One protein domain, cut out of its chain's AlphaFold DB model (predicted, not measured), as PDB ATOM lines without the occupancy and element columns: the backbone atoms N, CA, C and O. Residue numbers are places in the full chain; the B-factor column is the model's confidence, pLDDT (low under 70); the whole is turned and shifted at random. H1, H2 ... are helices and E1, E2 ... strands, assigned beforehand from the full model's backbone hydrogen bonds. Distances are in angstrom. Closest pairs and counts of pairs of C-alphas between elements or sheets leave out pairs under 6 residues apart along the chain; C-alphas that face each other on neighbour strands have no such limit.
ATOM      1  N   PHE A 663     195.946 227.347 218.921       65.69
ATOM      2  CA  PHE A 663     194.657 228.042 218.804       65.69
ATOM      3  C   PHE A 663     193.451 227.104 218.682       65.69
ATOM      4  O   PHE A 663     192.326 227.578 218.809       65.69
ATOM      5  N   THR A 664     193.667 225.794 218.531       63.75
ATOM      6  CA  THR A 664     192.589 224.798 218.593       63.75
ATOM      7  C   THR A 664     192.375 224.309 220.027       63.75
ATOM      8  O   THR A 664     191.302 224.521 220.578       63.75
ATOM      9  N   MET A 665     193.388 223.720 220.674       68.62
ATOM     10  CA  MET A 665     193.246 223.080 221.996       68.62
ATOM     11  C   MET A 665     194.107 223.769 223.058       68.62
ATOM     12  O   MET A 665     195.303 223.981 222.865       68.62
ATOM     13  N   ARG A 666     193.513 224.097 224.214       71.31
ATOM     14  CA  ARG A 666     194.145 224.880 225.295       71.31
ATOM     15  C   ARG A 666     193.991 224.192 226.663       71.31
ATOM     16  O   ARG A 666     193.121 223.351 226.853       71.31
ATOM     17  N   SER A 667     194.839 224.548 227.636       69.56
ATOM     18  CA  SER A 667     195.010 223.773 228.888       69.56
ATOM     19  C   SER A 667     194.010 224.048 230.027       69.56
ATOM     20  O   SER A 667     193.991 223.304 231.013       69.56
ATOM     21  N   ILE A 668     193.212 225.116 229.935       77.81
ATOM     22  CA  ILE A 668     192.394 225.632 231.047       77.81
ATOM     23  C   ILE A 668     191.059 224.868 231.108       77.81
ATOM     24  O   ILE A 668     190.359 224.845 230.094       77.81
ATOM     25  N   PRO A 669     190.703 224.236 232.246       77.25
ATOM     26  CA  PRO A 669     189.616 223.260 232.323       77.25
ATOM     27  C   PRO A 669     188.240 223.908 232.587       77.25
ATOM     28  O   PRO A 669     187.605 223.625 233.597       77.25
ATOM     29  N   VAL A 670     187.791 224.758 231.663       76.31
ATOM     30  CA  VAL A 670     186.399 225.256 231.534       76.31
ATOM     31  C   VAL A 670     185.968 225.149 230.063       76.31
ATOM     32  O   VAL A 670     186.803 224.796 229.222       76.31
ATOM     33  N   VAL A 671     184.713 225.439 229.709       76.00
ATOM     34  CA  VAL A 671     184.244 225.375 228.313       76.00
ATOM     35  C   VAL A 671     184.353 226.749 227.649       76.00
ATOM     36  O   VAL A 671     183.525 227.646 227.813       76.00
ATOM     37  N   TRP A 672     185.407 226.913 226.852       77.31
ATOM     38  CA  TRP A 672     185.700 228.151 226.136       77.31
ATOM     39  C   TRP A 672     186.274 227.885 224.747       77.31
ATOM     40  O   TRP A 672     186.811 226.812 224.465       77.31
ATOM     41  N   SER A 673     186.196 228.895 223.884       72.62
ATOM     42  CA  SER A 673     186.827 228.902 222.567       72.62
ATOM     43  C   SER A 673     187.529 230.234 222.301       72.62
ATOM     44  O   SER A 673     187.231 231.268 222.903       72.62
ATOM     45  N   SER A 674     188.511 230.217 221.403       74.38
ATOM     46  CA  SER A 674     189.192 231.425 220.932       74.38
ATOM     47  C   SER A 674     189.636 231.216 219.480       74.38
ATOM     48  O   SER A 674     190.783 230.836 219.236       74.38
ATOM     49  N   PRO A 675     188.708 231.375 218.512       69.94
ATOM     50  CA  PRO A 675     188.955 231.072 217.107       69.94
ATOM     51  C   PRO A 675     190.159 231.819 216.529       69.94
ATOM     52  O   PRO A 675     190.383 232.998 216.823       69.94
ATOM     53  N   ALA A 676     190.900 231.150 215.643       67.31
ATOM     54  CA  ALA A 676     192.027 231.753 214.944       67.31
ATOM     55  C   ALA A 676     191.586 232.984 214.125       67.31
ATOM     56  O   ALA A 676     190.635 232.935 213.329       67.31
ATOM     57  N   THR A 677     192.301 234.091 214.333       68.50
ATOM     58  CA  THR A 677     192.173 235.358 213.604       68.50
ATOM     59  C   THR A 677     193.548 236.016 213.503       68.50
ATOM     60  O   THR A 677     194.386 235.826 214.382       68.50
ATOM     61  N   LEU A 678     193.738 236.889 212.510       71.81
ATOM     62  CA  LEU A 678     194.960 237.688 212.321       71.81
ATOM     63  C   LEU A 678     195.181 238.767 213.407       71.81
ATOM     64  O   LEU A 678     195.979 239.681 213.231       71.81
ATOM     65  N   LYS A 679     194.483 238.699 214.545       72.56
ATOM     66  CA  LYS A 679     194.694 239.588 215.694       72.56
ATOM     67  C   LYS A 679     195.663 238.902 216.649       72.56
ATOM     68  O   LYS A 679     195.431 237.767 217.049       72.56
ATOM     69  N   TYR A 680     196.731 239.606 217.032       68.56
ATOM     70  CA  TYR A 680     197.798 239.086 217.902       68.56
ATOM     71  C   TYR A 680     197.267 238.413 219.183       68.56
ATOM     72  O   TYR A 680     197.779 237.376 219.600       68.56
ATOM     73  N   ALA A 681     196.200 238.977 219.757       71.25
ATOM     74  CA  ALA A 681     195.355 238.325 220.747       71.25
ATOM     75  C   ALA A 681     193.926 238.178 220.175       71.25
ATOM     76  O   ALA A 681     193.243 239.196 220.009       71.25
ATOM     77  N   PRO A 682     193.457 236.960 219.841       70.69
ATOM     78  CA  PRO A 682     192.048 236.723 219.540       70.69
ATOM     79  C   PRO A 682     191.184 236.850 220.802       70.69
ATOM     80  O   PRO A 682     191.668 236.704 221.926       70.69
ATOM     81  N   LYS A 683     189.886 237.108 220.609       75.44
ATOM     82  CA  LYS A 683     188.905 237.153 221.703       75.44
ATOM     83  C   LYS A 683     188.703 235.775 222.333       75.44
ATOM     84  O   LYS A 683     188.855 234.756 221.655       75.44
ATOM     85  N   VAL A 684     188.311 235.755 223.603       77.44
ATOM     86  CA  VAL A 684     187.838 234.551 224.298       77.44
ATOM     87  C   VAL A 684     186.314 234.571 224.356       77.44
ATOM     88  O   VAL A 684     185.711 235.556 224.779       77.44
ATOM     89  N   PHE A 685     185.701 233.463 223.954       76.50
ATOM     90  CA  PHE A 685     184.272 233.205 224.090       76.50
ATOM     91  C   PHE A 685     184.077 232.109 225.138       76.50
ATOM     92  O   PHE A 685     184.767 231.091 225.112       76.50
ATOM     93  N   GLN A 686     183.151 232.323 226.067       71.25
ATOM     94  CA  GLN A 686     182.804 231.374 227.127       71.25
ATOM     95  C   GLN A 686     181.394 230.846 226.878       71.25
ATOM     96  O   GLN A 686     180.524 231.603 226.437       71.25
ATOM     97  N   ARG A 687     181.152 229.569 227.181       65.75
ATOM     98  CA  ARG A 687     179.790 229.035 227.228       65.75
ATOM     99  C   ARG A 687     179.134 229.601 228.490       65.75
ATOM    100  O   ARG A 687     179.578 229.317 229.595       65.75
ATOM    101  N   ALA A 688     178.119 230.452 228.347       60.56
ATOM    102  CA  ALA A 688     177.501 231.168 229.472       60.56
ATOM    103  C   ALA A 688     176.552 230.277 230.313       60.56
ATOM    104  O   ALA A 688     175.447 230.682 230.657       60.56
ATOM    105  N   GLN A 689     176.972 229.042 230.607       72.06
ATOM    106  CA  GLN A 689     176.197 227.986 231.265       72.06
ATOM    107  C   GLN A 689     177.002 227.443 232.455       72.06
ATOM    108  O   GLN A 689     177.717 226.448 232.343       72.06
ATOM    109  N   ALA A 690     176.917 228.137 233.595       72.44
ATOM    110  CA  ALA A 690     177.752 227.863 234.768       72.44
ATOM    111  C   ALA A 690     177.618 226.420 235.288       72.44
ATOM    112  O   ALA A 690     178.611 225.831 235.716       72.44
ATOM    113  N   ASP A 691     176.421 225.839 235.208       77.56
ATOM    114  CA  ASP A 691     176.134 224.488 235.700       77.56
ATOM    115  C   ASP A 691     176.798 223.421 234.818       77.56
ATOM    116  O   ASP A 691     177.442 222.500 235.322       77.56
ATOM    117  N   THR A 692     176.733 223.590 233.491       78.69
ATOM    118  CA  THR A 692     177.395 222.712 232.511       78.69
ATOM    119  C   THR A 692     178.913 222.742 232.665       78.69
ATOM    120  O   THR A 692     179.557 221.690 232.632       78.69
ATOM    121  N   ASP A 693     179.491 223.925 232.874       76.94
ATOM    122  CA  ASP A 693     180.925 224.095 233.109       76.94
ATOM    123  C   ASP A 693     181.360 223.497 234.455       76.94
ATOM    124  O   ASP A 693     182.405 222.849 234.526       76.94
ATOM    125  N   THR A 694     180.543 223.647 235.502       81.38
ATOM    126  CA  THR A 694     180.800 223.080 236.838       81.38
ATOM    127  C   THR A 694     180.751 221.555 236.807       81.38
ATOM    128  O   THR A 694     181.718 220.921 237.225       81.38
ATOM    129  N   ALA A 695     179.714 220.957 236.213       82.19
ATOM    130  CA  ALA A 695     179.609 219.506 236.044       82.19
ATOM    131  C   ALA A 695     180.748 218.937 235.172       82.19
ATOM    132  O   ALA A 695     181.361 217.922 235.509       82.19
ATOM    133  N   SER A 696     181.102 219.630 234.081       81.38
ATOM    134  CA  SER A 696     182.231 219.249 233.217       81.38
ATOM    135  C   SER A 696     183.573 219.307 233.952       81.38
ATOM    136  O   SER A 696     184.447 218.467 233.721       81.38
ATOM    137  N   PHE A 697     183.753 220.290 234.840       83.25
ATOM    138  CA  PHE A 697     184.947 220.409 235.667       83.25
ATOM    139  C   PHE A 697     184.981 219.363 236.791       83.25
ATOM    140  O   PHE A 697     186.046 218.794 237.022       83.25
ATOM    141  N   GLN A 698     183.849 219.054 237.434       82.75
ATOM    142  CA  GLN A 698     183.735 218.011 238.463       82.75
ATOM    143  C   GLN A 698     184.146 216.640 237.915       82.75
ATOM    144  O   GLN A 698     185.096 216.053 238.428       82.75
ATOM    145  N   LEU A 699     183.560 216.192 236.798       83.56
ATOM    146  CA  LEU A 699     183.925 214.924 236.146       83.56
ATOM    147  C   LEU A 699     185.422 214.853 235.783       83.56
ATOM    148  O   LEU A 699     186.071 213.815 235.920       83.56
ATOM    149  N   HIS A 700     185.999 215.973 235.338       83.44
ATOM    150  CA  HIS A 700     187.426 216.071 235.017       83.44
ATOM    151  C   HIS A 700     188.317 216.075 236.275       83.44
ATOM    152  O   HIS A 700     189.399 215.481 236.277       83.44
ATOM    153  N   ALA A 701     187.878 216.710 237.363       82.44
ATOM    154  CA  ALA A 701     188.553 216.678 238.657       82.44
ATOM    155  C   ALA A 701     188.520 215.269 239.268       82.44
ATOM    156  O   ALA A 701     189.556 214.785 239.717       82.44
ATOM    157  N   GLU A 702     187.378 214.584 239.210       84.25
ATOM    158  CA  GLU A 702     187.206 213.192 239.631       84.25
ATOM    159  C   GLU A 702     188.088 212.229 238.829       84.25
ATOM    160  O   GLU A 702     188.792 211.419 239.437       84.25
ATOM    161  N   GLU A 703     188.139 212.342 237.490       85.88
ATOM    162  CA  GLU A 703     189.053 211.523 236.680       85.88
ATOM    163  C   GLU A 703     190.510 211.762 237.113       85.88
ATOM    164  O   GLU A 703     191.252 210.804 237.343       85.88
ATOM    165  N   MET A 704     190.934 213.019 237.302       85.88
ATOM    166  CA  MET A 704     192.290 213.305 237.782       85.88
ATOM    167  C   MET A 704     192.545 212.755 239.196       85.88
ATOM    168  O   MET A 704     193.600 212.160 239.422       85.88
ATOM    169  N   MET A 705     191.610 212.903 240.137       85.00
ATOM    170  CA  MET A 705     191.787 212.426 241.512       85.00
ATOM    171  C   MET A 705     191.852 210.896 241.582       85.00
ATOM    172  O   MET A 705     192.762 210.345 242.202       85.00
ATOM    173  N   LYS A 706     190.976 210.198 240.849       86.00
ATOM    174  CA  LYS A 706     190.994 208.734 240.702       86.00
ATOM    175  C   LYS A 706     192.297 208.216 240.082       86.00
ATOM    176  O   LYS A 706     192.753 207.127 240.420       86.00
ATOM    177  N   LEU A 707     192.902 208.980 239.170       86.88
ATOM    178  CA  LEU A 707     194.099 208.575 238.424       86.88
ATOM    179  C   LEU A 707     195.438 208.955 239.076       86.88
ATOM    180  O   LEU A 707     196.458 208.366 238.693       86.88
ATOM    181  N   TYR A 708     195.454 209.938 239.983       87.00
ATOM    182  CA  TYR A 708     196.681 210.559 240.503       87.00
ATOM    183  C   TYR A 708     196.677 210.873 242.015       87.00
ATOM    184  O   TYR A 708     197.707 211.297 242.540       87.00
ATOM    185  N   GLY A 709     195.565 210.674 242.728       85.56
ATOM    186  CA  GLY A 709     195.418 211.085 244.127       85.56
ATOM    187  C   GLY A 709     195.166 212.590 244.255       85.56
ATOM    188  O   GLY A 709     194.344 213.154 243.540       85.56
ATOM    189  N   ARG A 710     195.864 213.274 245.168       82.75
ATOM    190  CA  ARG A 710     195.670 214.720 245.393       82.75
ATOM    191  C   ARG A 710     196.153 215.550 244.201       82.75
ATOM    192  O   ARG A 710     197.268 215.352 243.729       82.75
ATOM    193  N   VAL A 711     195.363 216.522 243.749       82.50
ATOM    194  CA  VAL A 711     195.700 217.366 242.589       82.50
ATOM    195  C   VAL A 711     195.854 218.822 243.024       82.50
ATOM    196  O   VAL A 711     194.882 219.454 243.423       82.50
ATOM    197  N   ILE A 712     197.061 219.379 242.906       83.19
ATOM    198  CA  ILE A 712     197.294 220.822 243.072       83.19
ATOM    199  C   ILE A 712     197.168 221.491 241.702       83.19
ATOM    200  O   ILE A 712     197.915 221.153 240.782       83.19
ATOM    201  N   LEU A 713     196.259 222.458 241.571       83.19
ATOM    202  CA  LEU A 713     196.081 223.255 240.356       83.19
ATOM    203  C   LEU A 713     196.852 224.577 240.476       83.19
ATOM    204  O   LEU A 713     196.458 225.472 241.214       83.19
ATOM    205  N   VAL A 714     197.951 224.711 239.732       85.69
ATOM    206  CA  VAL A 714     198.745 225.948 239.654       85.69
ATOM    207  C   VAL A 714     198.334 226.717 238.405       85.69
ATOM    208  O   VAL A 714     198.620 226.296 237.283       85.69
ATOM    209  N   ASN A 715     197.649 227.844 238.589       84.81
ATOM    210  CA  ASN A 715     197.100 228.635 237.492       84.81
ATOM    211  C   ASN A 715     198.030 229.800 237.104       84.81
ATOM    212  O   ASN A 715     198.326 230.656 237.931       84.81
ATOM    213  N   LEU A 716     198.475 229.841 235.843       84.50
ATOM    214  CA  LEU A 716     199.398 230.847 235.291       84.50
ATOM    215  C   LEU A 716     198.732 231.698 234.190       84.50
ATOM    216  O   LEU A 716     199.367 232.062 233.193       84.50
ATOM    217  N   ILE A 717     197.435 231.972 234.342       79.12
ATOM    218  CA  ILE A 717     196.671 232.945 233.546       79.12
ATOM    219  C   ILE A 717     197.119 234.370 233.915       79.12
ATOM    220  O   ILE A 717     197.332 234.678 235.086       79.12
ATOM    221  N   ASP A 718     197.287 235.240 232.919       75.31
ATOM    222  CA  ASP A 718     197.596 236.659 233.126       75.31
ATOM    223  C   ASP A 718     196.318 237.421 233.517       75.31
ATOM    224  O   ASP A 718     195.281 237.260 232.872       75.31
ATOM    225  N   LYS A 719     196.363 238.274 234.548       76.44
ATOM    226  CA  LYS A 719     195.186 239.031 235.023       76.44
ATOM    227  C   LYS A 719     194.903 240.263 234.145       76.44
ATOM    228  O   LYS A 719     194.819 241.384 234.636       76.44
ATOM    229  N   LYS A 720     194.819 240.064 232.822       79.00
ATOM    230  CA  LYS A 720     194.651 241.120 231.806       79.00
ATOM    231  C   LYS A 720     193.656 240.728 230.712       79.00
ATOM    232  O   LYS A 720     193.648 239.587 230.254       79.00
ATOM    233  N   THR A 721     192.859 241.708 230.278       79.94
ATOM    234  CA  THR A 721     191.967 241.669 229.101       79.94
ATOM    235  C   THR A 721     191.181 240.357 228.934       79.94
ATOM    236  O   THR A 721     190.297 240.070 229.734       79.94
ATOM    237  N   GLU A 722     191.474 239.561 227.905       76.81
ATOM    238  CA  GLU A 722     190.752 238.321 227.591       76.81
ATOM    239  C   GLU A 722     191.198 237.140 228.471       76.81
ATOM    240  O   GLU A 722     190.412 236.226 228.714       76.81
ATOM    241  N   GLN A 723     192.435 237.168 228.988       77.88
ATOM    242  CA  GLN A 723     192.922 236.160 229.934       77.88
ATOM    243  C   GLN A 723     192.264 236.330 231.312       77.88
ATOM    244  O   GLN A 723     191.904 235.329 231.927       77.88
ATOM    245  N   LEU A 724     192.033 237.573 231.760       83.81
ATOM    246  CA  LEU A 724     191.377 237.869 233.040       83.81
ATOM    247  C   LEU A 724     190.004 237.192 233.144       83.81
ATOM    248  O   LEU A 724     189.804 236.386 234.048       83.81
ATOM    249  N   LYS A 725     189.129 237.423 232.155       82.75
ATOM    250  CA  LYS A 725     187.785 236.821 232.064       82.75
ATOM    251  C   LYS A 725     187.808 235.303 232.230       82.75
ATOM    252  O   LYS A 725     186.914 234.714 232.830       82.75
ATOM    253  N   LEU A 726     188.812 234.651 231.641       81.19
ATOM    254  CA  LEU A 726     188.969 233.199 231.670       81.19
ATOM    255  C   LEU A 726     189.540 232.698 233.004       81.19
ATOM    256  O   LEU A 726     189.209 231.594 233.434       81.19
ATOM    257  N   GLY A 727     190.355 233.515 233.674       84.19
ATOM    258  CA  GLY A 727     190.762 233.300 235.061       84.19
ATOM    259  C   GLY A 727     189.577 233.390 236.020       84.19
ATOM    260  O   GLY A 727     189.362 232.454 236.779       84.19
ATOM    261  N   GLU A 728     188.783 234.456 235.921       85.69
ATOM    262  CA  GLU A 728     187.578 234.695 236.730       85.69
ATOM    263  C   GLU A 728     186.523 233.600 236.525       85.69
ATOM    264  O   GLU A 728     185.968 233.085 237.495       85.69
ATOM    265  N   ALA A 729     186.287 233.179 235.277       83.12
ATOM    266  CA  ALA A 729     185.396 232.061 234.979       83.12
ATOM    267  C   ALA A 729     185.896 230.750 235.603       83.12
ATOM    268  O   ALA A 729     185.123 230.064 236.262       83.12
ATOM    269  N   PHE A 730     187.188 230.420 235.473       84.88
ATOM    270  CA  PHE A 730     187.747 229.217 236.099       84.88
ATOM    271  C   PHE A 730     187.734 229.280 237.634       84.88
ATOM    272  O   PHE A 730     187.428 228.278 238.273       84.88
ATOM    273  N   GLU A 731     188.004 230.440 238.233       83.94
ATOM    274  CA  GLU A 731     187.913 230.665 239.682       83.94
ATOM    275  C   GLU A 731     186.467 230.492 240.178       83.94
ATOM    276  O   GLU A 731     186.233 229.785 241.161       83.94
ATOM    277  N   LYS A 732     185.479 231.007 239.429       84.44
ATOM    278  CA  LYS A 732     184.051 230.779 239.689       84.44
ATOM    279  C   LYS A 732     183.673 229.298 239.567       84.44
ATOM    280  O   LYS A 732     183.073 228.767 240.499       84.44
ATOM    281  N   THR A 733     184.016 228.626 238.468       82.12
ATOM    282  CA  THR A 733     183.707 227.200 238.246       82.12
ATOM    283  C   THR A 733     184.350 226.315 239.316       82.12
ATOM    284  O   THR A 733     183.700 225.419 239.850       82.12
ATOM    285  N   PHE A 734     185.601 226.600 239.693       82.88
ATOM    286  CA  PHE A 734     186.287 225.902 240.778       82.88
ATOM    287  C   PHE A 734     185.569 226.094 242.120       82.88
ATOM    288  O   PHE A 734     185.332 225.111 242.812       82.88
ATOM    289  N   GLY A 735     185.167 227.327 242.456       79.81
ATOM    290  CA  GLY A 735     184.462 227.639 243.704       79.81
ATOM    291  C   GLY A 735     183.092 226.959 243.845       79.81
ATOM    292  O   GLY A 735     182.741 226.529 244.941       79.81
ATOM    293  N   HIS A 736     182.340 226.804 242.749       75.50
ATOM    294  CA  HIS A 736     181.068 226.060 242.760       75.50
ATOM    295  C   HIS A 736     181.289 224.541 242.828       75.50
ATOM    296  O   HIS A 736     180.504 223.831 243.451       75.50
ATOM    297  N   ALA A 737     182.376 224.034 242.236       72.75
ATOM    298  CA  ALA A 737     182.738 222.621 242.305       72.75
ATOM    299  C   ALA A 737     183.382 222.202 243.643       72.75
ATOM    300  O   ALA A 737     183.405 221.013 243.957       72.75
ATOM    301  N   SER A 738     183.941 223.137 244.421       68.75
ATOM    302  CA  SER A 738     184.766 222.843 245.601       68.75
ATOM    303  C   SER A 738     183.963 222.553 246.878       68.75
ATOM    304  O   SER A 738     184.134 223.217 247.901       68.75
ATOM    305  N   THR A 739     183.119 221.521 246.858       54.91
ATOM    306  CA  THR A 739     182.477 220.976 248.064       54.91
ATOM    307  C   THR A 739     183.380 219.942 248.746       54.91
ATOM    308  O   THR A 739     183.576 218.853 248.218       54.91
ATOM    309  N   LEU A 740     183.912 220.290 249.927       50.72
ATOM    310  CA  LEU A 740     184.665 219.437 250.867       50.72
ATOM    311  C   LEU A 740     185.771 218.527 250.276       50.72
ATOM    312  O   LEU A 740     185.533 217.353 250.010       50.72
ATOM    313  N   ASN A 741     187.014 219.036 250.212       45.94
ATOM    314  CA  ASN A 741     188.232 218.391 250.769       45.94
ATOM    315  C   ASN A 741     189.522 219.150 250.376       45.94
ATOM    316  O   ASN A 741     190.327 218.707 249.555       45.94
ATOM    317  N   THR A 742     189.757 220.311 250.992       45.38
ATOM    318  CA  THR A 742     190.981 221.119 250.825       45.38
ATOM    319  C   THR A 742     192.177 220.524 251.587       45.38
ATOM    320  O   THR A 742     192.700 221.102 252.539       45.38
ATOM    321  N   HIS A 743     192.641 219.340 251.174       46.06
ATOM    322  CA  HIS A 743     193.786 218.688 251.811       46.06
ATOM    323  C   HIS A 743     195.102 219.453 251.589       46.06
ATOM    324  O   HIS A 743     195.570 219.634 250.465       46.06
ATOM    325  N   ILE A 744     195.714 219.850 252.706       44.25
ATOM    326  CA  ILE A 744     196.918 220.683 252.804       44.25
ATOM    327  C   ILE A 744     198.110 220.090 252.024       44.25
ATOM    328  O   ILE A 744     198.322 218.876 251.986       44.25
ATOM    329  N   LEU A 745     198.937 220.982 251.464       48.84
ATOM    330  CA  LEU A 745     200.087 220.749 250.565       48.84
ATOM    331  C   LEU A 745     201.162 219.743 251.046       48.84
ATOM    332  O   LEU A 745     202.059 219.384 250.286       48.84
ATOM    333  N   ALA A 746     201.120 219.305 252.306       46.28
ATOM    334  CA  ALA A 746     202.278 218.830 253.065       46.28
ATOM    335  C   ALA A 746     202.875 217.458 252.670       46.28
ATOM    336  O   ALA A 746     203.897 217.077 253.230       46.28
ATOM    337  N   ASN A 747     202.257 216.675 251.772       55.78
ATOM    338  CA  ASN A 747     202.649 215.268 251.558       55.78
ATOM    339  C   ASN A 747     202.564 214.752 250.101       55.78
ATOM    340  O   ASN A 747     202.306 213.566 249.886       55.78
ATOM    341  N   ILE A 748     202.820 215.586 249.083       68.19
ATOM    342  CA  ILE A 748     203.126 215.053 247.739       68.19
ATOM    343  C   ILE A 748     204.560 214.506 247.735       68.19
ATOM    344  O   ILE A 748     205.528 215.251 247.611       68.19
ATOM    345  N   ARG A 749     204.674 213.184 247.897       75.44
ATOM    346  CA  ARG A 749     205.923 212.415 247.782       75.44
ATOM    347  C   ARG A 749     206.114 211.890 246.358       75.44
ATOM    348  O   ARG A 749     205.165 211.844 245.578       75.44
ATOM    349  N   TYR A 750     207.329 211.455 246.039       87.19
ATOM    350  CA  TYR A 750     207.634 210.714 244.815       87.19
ATOM    351  C   TYR A 750     207.419 209.202 244.987       87.19
ATOM    352  O   TYR A 750     207.359 208.683 246.106       87.19
ATOM    353  N   PHE A 751     207.338 208.490 243.863       91.12
ATOM    354  CA  PHE A 751     207.414 207.030 243.823       91.12
ATOM    355  C   PHE A 751     208.874 206.562 243.895       91.12
ATOM    356  O   PHE A 751     209.722 207.101 243.183       91.12
ATOM    357  N   SER A 752     209.161 205.534 244.693       89.81
ATOM    358  CA  SER A 752     210.470 204.872 244.728       89.81
ATOM    359  C   SER A 752     210.339 203.378 245.017       89.81
ATOM    360  O   SER A 752     209.381 202.929 245.651       89.81
ATOM    361  N   LYS A 753     211.324 202.604 244.558       89.62
ATOM    362  CA  LYS A 753     211.449 201.165 244.812       89.62
ATOM    363  C   LYS A 753     212.915 200.749 244.895       89.62
ATOM    364  O   LYS A 753     213.772 201.433 244.341       89.62
ATOM    365  N   SER A 754     213.187 199.641 245.574       86.19
ATOM    366  CA  SER A 754     214.515 199.030 245.663       86.19
ATOM    367  C   SER A 754     214.965 198.411 244.329       86.19
ATOM    368  O   SER A 754     214.159 198.193 243.417       86.19
ATOM    369  N   ALA A 755     216.243 198.026 244.246       80.25
ATOM    370  CA  ALA A 755     216.759 197.186 243.161       80.25
ATOM    371  C   ALA A 755     216.045 195.817 243.081       80.25
ATOM    372  O   ALA A 755     215.793 195.324 241.985       80.25
ATOM    373  N   SER A 756     215.627 195.255 244.225       78.69
ATOM    374  CA  SER A 756     214.781 194.051 244.308       78.69
ATOM    375  C   SER A 756     213.317 194.278 243.889       78.69
ATOM    376  O   SER A 756     212.517 193.347 243.907       78.69
ATOM    377  N   GLY A 757     212.939 195.500 243.498       79.81
ATOM    378  CA  GLY A 757     211.605 195.845 242.998       79.81
ATOM    379  C   GLY A 757     210.561 196.166 244.073       79.81
ATOM    380  O   GLY A 757     209.470 196.615 243.719       79.81
ATOM    381  N   GLN A 758     210.892 196.003 245.357       86.00
ATOM    382  CA  GLN A 758     210.028 196.337 246.492       86.00
ATOM    383  C   GLN A 758     209.752 197.846 246.531       86.00
ATOM    384  O   GLN A 758     210.681 198.654 246.528       86.00
ATOM    385  N   VAL A 759     208.480 198.241 246.575       89.44
ATOM    386  CA  VAL A 759     208.077 199.656 246.639       89.44
ATOM    387  C   VAL A 759     208.414 200.233 248.015       89.44
ATOM    388  O   VAL A 759     208.025 199.668 249.033       89.44
ATOM    389  N   THR A 760     209.117 201.368 248.042       88.75
ATOM    390  CA  THR A 760     209.547 202.060 249.273       88.75
ATOM    391  C   THR A 760     208.820 203.387 249.506       88.75
ATOM    392  O   THR A 760     208.695 203.824 250.645       88.75
ATOM    393  N   SER A 761     208.294 204.018 248.451       88.50
ATOM    394  CA  SER A 761     207.412 205.190 248.542       88.50
ATOM    395  C   SER A 761     206.430 205.203 247.377       88.50
ATOM    396  O   SER A 761     206.774 204.803 246.262       88.50
ATOM    397  N   THR A 762     205.220 205.710 247.610       88.94
ATOM    398  CA  THR A 762     204.215 205.955 246.571       88.94
ATOM    399  C   THR A 762     203.904 207.443 246.440       88.94
ATOM    400  O   THR A 762     203.760 208.187 247.414       88.94
ATOM    401  N   GLN A 763     203.766 207.883 245.193       89.44
ATOM    402  CA  GLN A 763     203.248 209.193 244.851       89.44
ATOM    403  C   GLN A 763     201.729 209.212 245.067       89.44
ATOM    404  O   GLN A 763     200.984 208.495 244.398       89.44
ATOM    405  N   SER A 764     201.288 210.057 246.002       86.56
ATOM    406  CA  SER A 764     199.885 210.239 246.423       86.56
ATOM    407  C   SER A 764     199.292 211.593 245.993       86.56
ATOM    408  O   SER A 764     198.320 212.084 246.580       86.56
ATOM    409  N   GLY A 765     199.905 212.222 244.989       86.00
ATOM    410  CA  GLY A 765     199.412 213.448 244.375       86.00
ATOM    411  C   GLY A 765     200.284 213.971 243.232       86.00
ATOM    412  O   GLY A 765     201.414 213.524 243.029       86.00
ATOM    413  N   VAL A 766     199.758 214.944 242.493       88.56
ATOM    414  CA  VAL A 766     200.400 215.609 241.350       88.56
ATOM    415  C   VAL A 766     200.192 217.122 241.396       88.56
ATOM    416  O   VAL A 766     199.190 217.618 241.912       88.56
ATOM    417  N   VAL A 767     201.122 217.861 240.788       87.88
ATOM    418  CA  VAL A 767     200.948 219.283 240.473       87.88
ATOM    419  C   VAL A 767     200.590 219.409 238.995       87.88
ATOM    420  O   VAL A 767     201.353 218.975 238.133       87.88
ATOM    421  N   ARG A 768     199.445 220.022 238.691       87.75
ATOM    422  CA  ARG A 768     199.030 220.384 237.333       87.75
ATOM    423  C   ARG A 768     199.185 221.890 237.147       87.75
ATOM    424  O   ARG A 768     198.524 222.672 237.823       87.75
ATOM    425  N   THR A 769     200.019 222.291 236.195       88.19
ATOM    426  CA  THR A 769     200.170 223.690 235.784       88.19
ATOM    427  C   THR A 769     199.247 224.007 234.601       88.19
ATOM    428  O   THR A 769     199.298 223.338 233.571       88.19
ATOM    429  N   ASN A 770     198.402 225.032 234.735       82.38
ATOM    430  CA  ASN A 770     197.529 225.545 233.672       82.38
ATOM    431  C   ASN A 770     198.066 226.893 233.162       82.38
ATOM    432  O   ASN A 770     198.527 227.718 233.947       82.38
ATOM    433  N   CYS A 771     197.985 227.147 231.855       77.81
ATOM    434  CA  CYS A 771     198.362 228.423 231.235       77.81
ATOM    435  C   CYS A 771     197.646 228.597 229.886       77.81
ATOM    436  O   CYS A 771     197.515 227.634 229.125       77.81
ATOM    437  N   MET A 772     197.205 229.818 229.562       71.38
ATOM    438  CA  MET A 772     196.523 230.080 228.290       71.38
ATOM    439  C   MET A 772     197.485 230.065 227.092       71.38
ATOM    440  O   MET A 772     197.210 229.405 226.092       71.38
ATOM    441  N   ASP A 773     198.591 230.810 227.174       63.38
ATOM    442  CA  ASP A 773     199.377 231.210 225.992       63.38
ATOM    443  C   ASP A 773     200.844 230.777 225.988       63.38
ATOM    444  O   ASP A 773     201.498 230.866 224.949       63.38
ATOM    445  N   ASN A 774     201.391 230.356 227.130       65.56
ATOM    446  CA  ASN A 774     202.836 230.280 227.306       65.56
ATOM    447  C   ASN A 774     203.277 228.969 227.982       65.56
ATOM    448  O   ASN A 774     203.167 228.815 229.202       65.56
ATOM    449  N   LEU A 775     203.787 228.046 227.158       74.56
ATOM    450  CA  LEU A 775     204.397 226.778 227.573       74.56
ATOM    451  C   LEU A 775     205.649 227.011 228.431       74.56
ATOM    452  O   LEU A 775     205.873 226.304 229.411       74.56
ATOM    453  N   ASP A 776     206.431 228.033 228.092       75.00
ATOM    454  CA  ASP A 776     207.681 228.389 228.762       75.00
ATOM    455  C   ASP A 776     207.458 228.663 230.276       75.00
ATOM    456  O   ASP A 776     208.180 228.128 231.118       75.00
ATOM    457  N   ARG A 777     206.381 229.383 230.648       82.69
ATOM    458  CA  ARG A 777     205.934 229.614 232.042       82.69
ATOM    459  C   ARG A 777     205.631 228.292 232.751       82.69
ATOM    460  O   ARG A 777     206.056 228.098 233.888       82.69
ATOM    461  N   THR A 778     204.917 227.373 232.097       87.56
ATOM    462  CA  THR A 778     204.600 226.061 232.687       87.56
ATOM    463  C   THR A 778     205.829 225.164 232.823       87.56
ATOM    464  O   THR A 778     205.945 224.486 233.837       87.56
ATOM    465  N   ASN A 779     206.762 225.207 231.866       89.56
ATOM    466  CA  ASN A 779     208.004 224.431 231.879       89.56
ATOM    467  C   ASN A 779     208.931 224.871 233.022       89.56
ATOM    468  O   ASN A 779     209.459 224.027 233.739       89.56
ATOM    469  N   VAL A 780     209.067 226.184 233.256       86.38
ATOM    470  CA  VAL A 780     209.828 226.723 234.399       86.38
ATOM    471  C   VAL A 780     209.211 226.303 235.738       86.38
ATOM    472  O   VAL A 780     209.929 225.871 236.632       86.38
ATOM    473  N   VAL A 781     207.884 226.369 235.896       87.69
ATOM    474  CA  VAL A 781     207.244 225.933 237.152       87.69
ATOM    475  C   VAL A 781     207.383 224.418 237.358       87.69
ATOM    476  O   VAL A 781     207.679 223.978 238.467       87.69
ATOM    477  N   GLN A 782     207.227 223.613 236.302       91.06
ATOM    478  CA  GLN A 782     207.419 222.161 236.367       91.06
ATOM    479  C   GLN A 782     208.869 221.778 236.707       91.06
ATOM    480  O   GLN A 782     209.073 220.897 237.544       91.06
ATOM    481  N   SER A 783     209.869 222.467 236.144       90.38
ATOM    482  CA  SER A 783     211.281 222.183 236.428       90.38
ATOM    483  C   SER A 783     211.672 222.510 237.874       90.38
ATOM    484  O   SER A 783     212.454 221.772 238.470       90.38
ATOM    485  N   LEU A 784     211.073 223.529 238.505       87.44
ATOM    486  CA  LEU A 784     211.276 223.803 239.935       87.44
ATOM    487  C   LEU A 784     210.755 222.663 240.828       87.44
ATOM    488  O   LEU A 784     211.468 222.211 241.729       87.44
ATOM    489  N   PHE A 785     209.549 222.149 240.562       87.69
ATOM    490  CA  PHE A 785     209.019 220.988 241.292       87.69
ATOM    491  C   PHE A 785     209.845 219.720 241.033       87.69
ATOM    492  O   PHE A 785     210.136 218.977 241.972       87.69
ATOM    493  N   ALA A 786     210.275 219.495 239.789       89.62
ATOM    494  CA  ALA A 786     211.110 218.355 239.429       89.62
ATOM    495  C   ALA A 786     212.498 218.411 240.087       89.62
ATOM    496  O   ALA A 786     212.934 217.397 240.627       89.62
ATOM    497  N   ARG A 787     213.161 219.580 240.136       86.94
ATOM    498  CA  ARG A 787     214.451 219.734 240.834       86.94
ATOM    499  C   ARG A 787     214.298 219.411 242.317       86.94
ATOM    500  O   ARG A 787     215.072 218.617 242.842       86.94
ATOM    501  N   ARG A 788     213.273 219.962 242.986       84.94
ATOM    502  CA  ARG A 788     212.993 219.649 244.400       84.94
ATOM    503  C   ARG A 788     212.768 218.152 244.611       84.94
ATOM    504  O   ARG A 788     213.311 217.598 245.559       84.94
ATOM    505  N   SER A 789     211.998 217.501 243.737       85.69
ATOM    506  CA  SER A 789     211.752 216.058 243.831       85.69
ATOM    507  C   SER A 789     213.017 215.224 243.624       85.69
ATOM    508  O   SER A 789     213.165 214.211 244.297       85.69
ATOM    509  N   LEU A 790     213.910 215.620 242.711       86.06
ATOM    510  CA  LEU A 790     215.129 214.866 242.417       86.06
ATOM    511  C   LEU A 790     216.180 215.021 243.524       86.06
ATOM    512  O   LEU A 790     216.762 214.031 243.950       86.06
ATOM    513  N   LEU A 791     216.375 216.232 244.058       81.50
ATOM    514  CA  LEU A 791     217.281 216.453 245.193       81.50
ATOM    515  C   LEU A 791     216.859 215.613 246.411       81.50
ATOM    516  O   LEU A 791     217.686 214.935 247.012       81.50
ATOM    517  N   LEU A 792     215.554 215.561 246.704       81.38
ATOM    518  CA  LEU A 792     215.016 214.707 247.766       81.38
ATOM    519  C   LEU A 792     215.185 213.200 247.485       81.38
ATOM    520  O   LEU A 792     215.293 212.432 248.435       81.38
ATOM    521  N   GLN A 793     215.246 212.766 246.219       83.19
ATOM    522  CA  GLN A 793     215.536 211.366 245.855       83.19
ATOM    523  C   GLN A 793     217.003 210.981 246.069       83.19
ATOM    524  O   GLN A 793     217.280 209.816 246.342       83.19
ATOM    525  N   VAL A 794     217.925 211.943 245.971       78.56
ATOM    526  CA  VAL A 794     219.368 211.742 246.206       78.56
ATOM    527  C   VAL A 794     219.743 211.961 247.687       78.56
ATOM    528  O   VAL A 794     220.876 211.718 248.084       78.56
ATOM    529  N   GLY A 795     218.778 212.339 248.535       75.19
ATOM    530  CA  GLY A 795     218.960 212.518 249.983       75.19
ATOM    531  C   GLY A 795     219.362 213.934 250.412       75.19
ATOM    532  O   GLY A 795     219.656 214.158 251.583       75.19
ATOM    533  N   GLU A 796     219.347 214.897 249.490       71.69
ATOM    534  CA  GLU A 796     219.836 216.258 249.717       71.69
ATOM    535  C   GLU A 796     218.828 217.142 250.468       71.69
ATOM    536  O   GLU A 796     217.619 217.140 250.198       71.69
ATOM    537  N   SER A 797     219.323 217.935 251.422       64.19
ATOM    538  CA  SER A 797     218.481 218.696 252.351       64.19
ATOM    539  C   SER A 797     217.975 220.008 251.731       64.19
ATOM    540  O   SER A 797     218.581 221.070 251.834       64.19
ATOM    541  N   VAL A 798     216.802 219.959 251.086       60.28
ATOM    542  CA  VAL A 798     216.214 221.114 250.371       60.28
ATOM    543  C   VAL A 798     215.550 222.144 251.313       60.28
ATOM    544  O   VAL A 798     214.351 222.446 251.193       60.28
ATOM    545  N   GLN A 799     216.333 222.678 252.254       53.78
ATOM    546  CA  GLN A 799     216.021 223.878 253.036       53.78
ATOM    547  C   GLN A 799     216.440 225.145 252.264       53.78
ATOM    548  O   GLN A 799     217.422 225.152 251.526       53.78
ATOM    549  N   GLY A 800     215.680 226.233 252.411       58.25
ATOM    550  CA  GLY A 800     215.978 227.514 251.760       58.25
ATOM    551  C   GLY A 800     215.644 227.563 250.262       58.25
ATOM    552  O   GLY A 800     214.594 228.080 249.889       58.25
ATOM    553  N   ASN A 801     216.539 227.083 249.392       61.62
ATOM    554  CA  ASN A 801     216.553 227.457 247.970       61.62
ATOM    555  C   ASN A 801     216.306 226.278 247.001       61.62
ATOM    556  O   ASN A 801     217.031 225.290 246.997       61.62
ATOM    557  N   VAL A 802     215.295 226.411 246.130       65.25
ATOM    558  CA  VAL A 802     214.930 225.441 245.068       65.25
ATOM    559  C   VAL A 802     215.348 225.923 243.663       65.25
ATOM    560  O   VAL A 802     215.281 225.179 242.681       65.25
ATOM    561  N   LEU A 803     215.793 227.175 243.529       66.94
ATOM    562  CA  LEU A 803     216.149 227.787 242.243       66.94
ATOM    563  C   LEU A 803     217.496 227.273 241.705       66.94
ATOM    564  O   LEU A 803     217.696 227.245 240.491       66.94
ATOM    565  N   THR A 804     218.383 226.838 242.603       66.50
ATOM    566  CA  THR A 804     219.747 226.362 242.331       66.50
ATOM    567  C   THR A 804     220.139 225.272 243.327       66.50
ATOM    568  O   THR A 804     220.046 225.503 244.531       66.50
ATOM    569  N   SER A 805     220.624 224.128 242.850       72.88
ATOM    570  CA  SER A 805     221.388 223.168 243.662       72.88
ATOM    571  C   SER A 805     222.899 223.478 243.615       72.88
ATOM    572  O   SER A 805     223.330 224.204 242.715       72.88
ATOM    573  N   PRO A 806     223.716 222.962 244.557       71.69
ATOM    574  CA  PRO A 806     225.161 223.221 244.583       71.69
ATOM    575  C   PRO A 806     225.968 222.418 243.544       71.69
ATOM    576  O   PRO A 806     227.166 222.635 243.401       71.69
ATOM    577  N   PHE A 807     225.344 221.492 242.808       80.75
ATOM    578  CA  PHE A 807     226.038 220.542 241.934       80.75
ATOM    579  C   PHE A 807     226.032 221.014 240.473       80.75
ATOM    580  O   PHE A 807     225.046 220.837 239.759       80.75
ATOM    581  N   GLU A 808     227.138 221.598 239.999       82.12
ATOM    582  CA  GLU A 808     227.208 222.202 238.655       82.12
ATOM    583  C   GLU A 808     226.956 221.192 237.519       82.12
ATOM    584  O   GLU A 808     226.181 221.477 236.603       82.12
ATOM    585  N   SER A 809     227.555 219.998 237.601       82.44
ATOM    586  CA  SER A 809     227.369 218.889 236.644       82.44
ATOM    587  C   SER A 809     225.887 218.526 236.468       82.44
ATOM    588  O   SER A 809     225.352 218.488 235.351       82.44
ATOM    589  N   PHE A 810     225.190 218.359 237.593       86.12
ATOM    590  CA  PHE A 810     223.757 218.113 237.626       86.12
ATOM    591  C   PHE A 810     222.942 219.319 237.123       86.12
ATOM    592  O   PHE A 810     222.097 219.132 236.251       86.12
ATOM    593  N   GLU A 811     223.199 220.554 237.579       86.62
ATOM    594  CA  GLU A 811     222.476 221.747 237.095       86.62
ATOM    595  C   GLU A 811     222.611 221.940 235.583       86.62
ATOM    596  O   GLU A 811     221.624 222.247 234.918       86.62
ATOM    597  N   LYS A 812     223.811 221.752 235.024       87.62
ATOM    598  CA  LYS A 812     224.065 221.850 233.580       87.62
ATOM    599  C   LYS A 812     223.228 220.830 232.809       87.62
ATOM    600  O   LYS A 812     222.554 221.190 231.845       87.62
ATOM    601  N   THR A 813     223.220 219.583 233.274       90.00
ATOM    602  CA  THR A 813     222.439 218.490 232.679       90.00
ATOM    603  C   THR A 813     220.936 218.765 232.786       90.00
ATOM    604  O   THR A 813     220.221 218.749 231.786       90.00
ATOM    605  N   PHE A 814     220.458 219.123 233.979       90.62
ATOM    606  CA  PHE A 814     219.053 219.390 234.275       90.62
ATOM    607  C   PHE A 814     218.493 220.591 233.497       90.62
ATOM    608  O   PHE A 814     217.394 220.518 232.948       90.62
ATOM    609  N   LYS A 815     219.242 221.697 233.412       89.75
ATOM    610  CA  LYS A 815     218.841 222.893 232.650       89.75
ATOM    611  C   LYS A 815     218.836 222.650 231.142       89.75
ATOM    612  O   LYS A 815     217.959 223.178 230.456       89.75
ATOM    613  N   ASN A 816     219.769 221.845 230.626       91.38
ATOM    614  CA  ASN A 816     219.759 221.424 229.225       91.38
ATOM    615  C   ASN A 816     218.522 220.572 228.927       91.38
ATOM    616  O   ASN A 816     217.729 220.967 228.077       91.38
ATOM    617  N   LEU A 817     218.296 219.509 229.702       93.69
ATOM    618  CA  LEU A 817     217.134 218.622 229.611       93.69
ATOM    619  C   LEU A 817     215.795 219.387 229.614       93.69
ATOM    620  O   LEU A 817     214.959 219.220 228.725       93.69
ATOM    621  N   TRP A 818     215.590 220.284 230.586       92.19
ATOM    622  CA  TRP A 818     214.361 221.086 230.660       92.19
ATOM    623  C   TRP A 818     214.263 222.165 229.574       92.19
ATOM    624  O   TRP A 818     213.154 222.593 229.252       92.19
ATOM    625  N   GLY A 819     215.383 222.589 228.984       89.88
ATOM    626  CA  GLY A 819     215.402 223.395 227.763       89.88
ATOM    627  C   GLY A 819     214.996 222.583 226.529       89.88
ATOM    628  O   GLY A 819     214.181 223.045 225.736       89.88
ATOM    629  N   ASN A 820     215.501 221.354 226.401       92.56
ATOM    630  CA  ASN A 820     215.209 220.449 225.290       92.56
ATOM    631  C   ASN A 820     213.733 220.026 225.289       92.56
ATOM    632  O   ASN A 820     213.073 220.120 224.257       92.56
ATOM    633  N   ASN A 821     213.175 219.674 226.455       93.31
ATOM    634  CA  ASN A 821     211.738 219.431 226.613       93.31
ATOM    635  C   ASN A 821     210.895 220.657 226.223       93.31
ATOM    636  O   ASN A 821     209.859 220.502 225.576       93.31
ATOM    637  N   ALA A 822     211.322 221.870 226.595       90.31
ATOM    638  CA  ALA A 822     210.610 223.086 226.213       90.31
ATOM    639  C   ALA A 822     210.587 223.259 224.688       90.31
ATOM    640  O   ALA A 822     209.518 223.475 224.120       90.31
ATOM    641  N   ASP A 823     211.740 223.113 224.029       89.31
ATOM    642  CA  ASP A 823     211.865 223.190 222.570       89.31
ATOM    643  C   ASP A 823     211.026 222.115 221.860       89.31
ATOM    644  O   ASP A 823     210.234 222.443 220.975       89.31
ATOM    645  N   ALA A 824     211.116 220.859 222.303       91.69
ATOM    646  CA  ALA A 824     210.370 219.723 221.767       91.69
ATOM    647  C   ALA A 824     208.846 219.901 221.875       91.69
ATOM    648  O   ALA A 824     208.124 219.852 220.878       91.69
ATOM    649  N   ILE A 825     208.329 220.169 223.079       90.25
ATOM    650  CA  ILE A 825     206.884 220.333 223.288       90.25
ATOM    651  C   ILE A 825     206.374 221.635 222.639       90.25
ATOM    652  O   ILE A 825     205.226 221.688 222.186       90.25
ATOM    653  N   SER A 826     207.223 222.663 222.503       88.31
ATOM    654  CA  SER A 826     206.913 223.873 221.729       88.31
ATOM    655  C   SER A 826     206.786 223.584 220.231       88.31
ATOM    656  O   SER A 826     205.837 224.066 219.606       88.31
ATOM    657  N   LEU A 827     207.671 222.764 219.656       86.94
ATOM    658  CA  LEU A 827     207.618 222.379 218.243       86.94
ATOM    659  C   LEU A 827     206.303 221.656 217.916       86.94
ATOM    660  O   LEU A 827     205.656 221.964 216.911       86.94
ATOM    661  N   LEU A 828     205.849 220.769 218.806       87.00
ATOM    662  CA  LEU A 828     204.580 220.046 218.663       87.00
ATOM    663  C   LEU A 828     203.344 220.955 218.802       87.00
ATOM    664  O   LEU A 828     202.357 220.766 218.088       87.00
ATOM    665  N   TYR A 829     203.381 221.943 219.701       82.38
ATOM    666  CA  TYR A 829     202.222 222.782 220.047       82.38
ATOM    667  C   TYR A 829     202.083 224.070 219.215       82.38
ATOM    668  O   TYR A 829     200.963 224.487 218.931       82.38
ATOM    669  N   ALA A 830     203.203 224.696 218.839       80.50
ATOM    670  CA  ALA A 830     203.260 226.019 218.203       80.50
ATOM    671  C   ALA A 830     204.252 226.108 217.020       80.50
ATOM    672  O   ALA A 830     204.500 227.201 216.509       80.50
ATOM    673  N   GLY A 831     204.852 224.986 216.600       78.88
ATOM    674  CA  GLY A 831     205.658 224.891 215.378       78.88
ATOM    675  C   GLY A 831     207.045 225.550 215.417       78.88
ATOM    676  O   GLY A 831     207.719 225.586 214.393       78.88
ATOM    677  N   THR A 832     207.496 226.045 216.572       78.00
ATOM    678  CA  THR A 832     208.841 226.623 216.768       78.00
ATOM    679  C   THR A 832     209.482 226.076 218.037       78.00
ATOM    680  O   THR A 832     208.773 225.555 218.898       78.00
ATOM    681  N   GLY A 833     210.781 226.322 218.236       77.00
ATOM    682  CA  GLY A 833     211.406 226.212 219.562       77.00
ATOM    683  C   GLY A 833     210.705 227.077 220.622       77.00
ATOM    684  O   GLY A 833     209.868 227.939 220.301       77.00
ATOM    685  N   ALA A 834     211.004 226.823 221.893       74.50
ATOM    686  CA  ALA A 834     210.408 227.554 223.006       74.50
ATOM    687  C   ALA A 834     210.929 229.001 223.075       74.50
ATOM    688  O   ALA A 834     212.002 229.316 222.559       74.50
ATOM    689  N   LEU A 835     210.164 229.893 223.715       76.75
ATOM    690  CA  LEU A 835     210.685 231.219 224.061       76.75
ATOM    691  C   LEU A 835     211.368 231.126 225.425       76.75
ATOM    692  O   LEU A 835     211.036 230.261 226.234       76.75
ATOM    693  N   LYS A 836     212.308 232.028 225.716       73.19
ATOM    694  CA  LYS A 836     213.013 232.079 227.014       73.19
ATOM    695  C   LYS A 836     213.719 230.760 227.373       73.19
ATOM    696  O   LYS A 836     213.922 230.427 228.546       73.19
ATOM    697  N   THR A 837     214.135 230.007 226.359       70.31
ATOM    698  CA  THR A 837     214.990 228.827 226.524       70.31
ATOM    699  C   THR A 837     216.362 229.209 227.058       70.31
ATOM    700  O   THR A 837     216.949 228.438 227.809       70.31
ATOM    701  N   ASP A 838     216.835 230.426 226.774       63.28
ATOM    702  CA  ASP A 838     218.024 231.013 227.390       63.28
ATOM    703  C   ASP A 838     217.863 231.181 228.910       63.28
ATOM    704  O   ASP A 838     218.751 230.788 229.669       63.28
ATOM    705  N   PHE A 839     216.700 231.647 229.371       67.56
ATOM    706  CA  PHE A 839     216.365 231.721 230.793       67.56
ATOM    707  C   PHE A 839     216.260 230.332 231.437       67.56
ATOM    708  O   PHE A 839     216.728 230.145 232.556       67.56
ATOM    709  N   THR A 840     215.728 229.332 230.727       71.12
ATOM    710  CA  THR A 840     215.673 227.943 231.228       71.12
ATOM    711  C   THR A 840     217.070 227.311 231.312       71.12
ATOM    712  O   THR A 840     217.408 226.702 232.326       71.12
ATOM    713  N   ARG A 841     217.909 227.498 230.281       77.69
ATOM    714  CA  ARG A 841     219.261 226.920 230.189       77.69
ATOM    715  C   ARG A 841     220.291 227.631 231.083       77.69
ATOM    716  O   ARG A 841     221.205 226.981 231.578       77.69
ATOM    717  N   THR A 842     220.150 228.939 231.331       61.34
ATOM    718  CA  THR A 842     221.158 229.742 232.068       61.34
ATOM    719  C   THR A 842     220.672 230.352 233.389       61.34
ATOM    720  O   THR A 842     221.493 230.681 234.242       61.34
ATOM    721  N   GLY A 843     219.360 230.516 233.587       61.62
ATOM    722  CA  GLY A 843     218.782 231.279 234.704       61.62
ATOM    723  C   GLY A 843     218.819 232.806 234.528       61.62
ATOM    724  O   GLY A 843     218.364 233.529 235.412       61.62
ATOM    725  N   LYS A 844     219.347 233.320 233.408       70.50
ATOM    726  CA  LYS A 844     219.409 234.754 233.081       70.50
ATOM    727  C   LYS A 844     218.853 235.016 231.680       70.50
ATOM    728  O   LYS A 844     218.723 234.108 230.865       70.50
ATOM    729  N   ARG A 845     218.496 236.272 231.401       69.88
ATOM    730  CA  ARG A 845     218.040 236.708 230.076       69.88
ATOM    731  C   ARG A 845     219.214 237.267 229.277       69.88
ATOM    732  O   ARG A 845     219.957 238.101 229.781       69.88
ATOM    733  N   THR A 846     219.358 236.823 228.036       76.62
ATOM    734  CA  THR A 846     220.417 237.232 227.107       76.62
ATOM    735  C   THR A 846     219.854 238.089 225.971       76.62
ATOM    736  O   THR A 846     218.702 237.928 225.563       76.62
ATOM    737  N   THR A 847     220.668 238.987 225.412       76.25
ATOM    738  CA  THR A 847     220.297 239.814 224.248       76.25
ATOM    739  C   THR A 847     220.068 238.961 222.998       76.25
ATOM    740  O   THR A 847     219.046 239.101 222.328       76.25
ATOM    741  N   ARG A 848     220.952 237.987 222.734       75.81
ATOM    742  CA  ARG A 848     220.789 236.995 221.655       75.81
ATOM    743  C   ARG A 848     219.507 236.165 221.815       75.81
ATOM    744  O   ARG A 848     218.811 235.935 220.830       75.81
ATOM    745  N   GLY A 849     219.171 235.754 223.040       74.06
ATOM    746  CA  GLY A 849     217.915 235.067 223.352       74.06
ATOM    747  C   GLY A 849     216.685 235.955 223.169       74.06
ATOM    748  O   GLY A 849     215.664 235.483 222.684       74.06
ATOM    749  N   ALA A 850     216.777 237.255 223.464       76.56
ATOM    750  CA  ALA A 850     215.702 238.207 223.188       76.56
ATOM    751  C   ALA A 850     215.436 238.391 221.681       76.56
ATOM    752  O   ALA A 850     214.275 238.409 221.274       76.56
ATOM    753  N   LEU A 851     216.484 238.451 220.851       77.38
ATOM    754  CA  LEU A 851     216.349 238.503 219.388       77.38
ATOM    755  C   LEU A 851     215.753 237.204 218.816       77.38
ATOM    756  O   LEU A 851     214.822 237.257 218.012       77.38
ATOM    757  N   MET A 852     216.226 236.040 219.278       75.25
ATOM    758  CA  MET A 852     215.669 234.738 218.879       75.25
ATOM    759  C   MET A 852     214.215 234.552 219.336       75.25
ATOM    760  O   MET A 852     213.405 234.000 218.595       75.25
ATOM    761  N   ASP A 853     213.841 235.074 220.505       80.00
ATOM    762  CA  ASP A 853     212.446 235.104 220.947       80.00
ATOM    763  C   ASP A 853     211.574 236.014 220.066       80.00
ATOM    764  O   ASP A 853     210.408 235.697 219.825       80.00
TER     765      ASP A 853
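AT A GLANCE: This is residues 663 to 853 of the 976 residues of a protein of Aphanomyces astaci (UniProt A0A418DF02). A short ribbon of two parallel strands, E1 and E3, lies in the middle between two helical parts: a pair of helices, H1 and H2, set nearly at a right angle, with residues 733 to 737 of H2 meeting residues 690 to 698 of H1, and a helical hairpin of H3 and H4, with short H5 packed along H4 and H6 beyond H5. The loop around E2 reaches far from the middle, and long loops come before H1, between H2 and E2 and between H3 and H4. The printed part has 191 residues with six named helices and three named strands, in the order H1 E1 H2 E2 E3 H3 H4 H5 H6, and its class is mostly helix. It is only just compact, close to loose, with a radius of gyration of the C-alphas of 19.1 A and spans of 52 by 48 by 30 A.

IN THESE COORDINATES: The sheet holds E1, residues 710 to 715, and E3, residues 765 to 770, 16.1 A and 16.3 A long. H1, residues 690 to 708, is 26.3 A long and begins at C-alpha 690 (177.752, 227.863, 234.768). H2, residues 721 to 737, is 24.9 A long. H3, residues 775 to 794, is 28.2 A long, and H4, residues 808 to 830, 31.7 A. E2 is residues 759 to 761 and H5 residues 837 to 842. H6, residues 847 to 853, ends at C-alpha 853 (212.446, 235.104, 220.947).

HOW THE PARTS SIT: E1 and E3 are parallel neighbours at 19 degrees, with N 712 and O 766 at 2.9 A and N 768 and O 712 at 2.8 A, within hydrogen-bond range. The closest C-alphas of H1 and E3 are those of Tyr 708 and Gly 765, 5.5 A; of E3 and H3, those of Thr 769 and Thr 778, 5.9 A. H1 and H2 touch, closest at the C-alphas of Thr 694 and Thr 733, 5.2 A, and are only just about perpendicular at 72 degrees. H3 and H4, a helical hairpin, touch at Asn 779 and Ala 822, the closest C-alphas, 6.4 A, opposite ways at a shallow tilt of 34.7 degrees, only just short of steep. H4 and H5, also a helical hairpin, touch at Lys 815 and Arg 841, the closest C-alphas, 4.7 A. H5 and H6 are close but not clearly touching. E2 pairs with no named strand. In H1, H3, H4, H5 and H6 every O i to N i+4 pair is within hydrogen-bond range; in H2, 11 of 13.

THE WHOLE: The C-alphas farthest apart are those of Leu 678 and Ser 756, 57.6 A. The printed part has no cut. The links H2 to E2 and H3 to H4 are long. Mean pLDDT of the printed part is 78.0; 36 residues are under 70, among them 738 to 748 and 797 to 804.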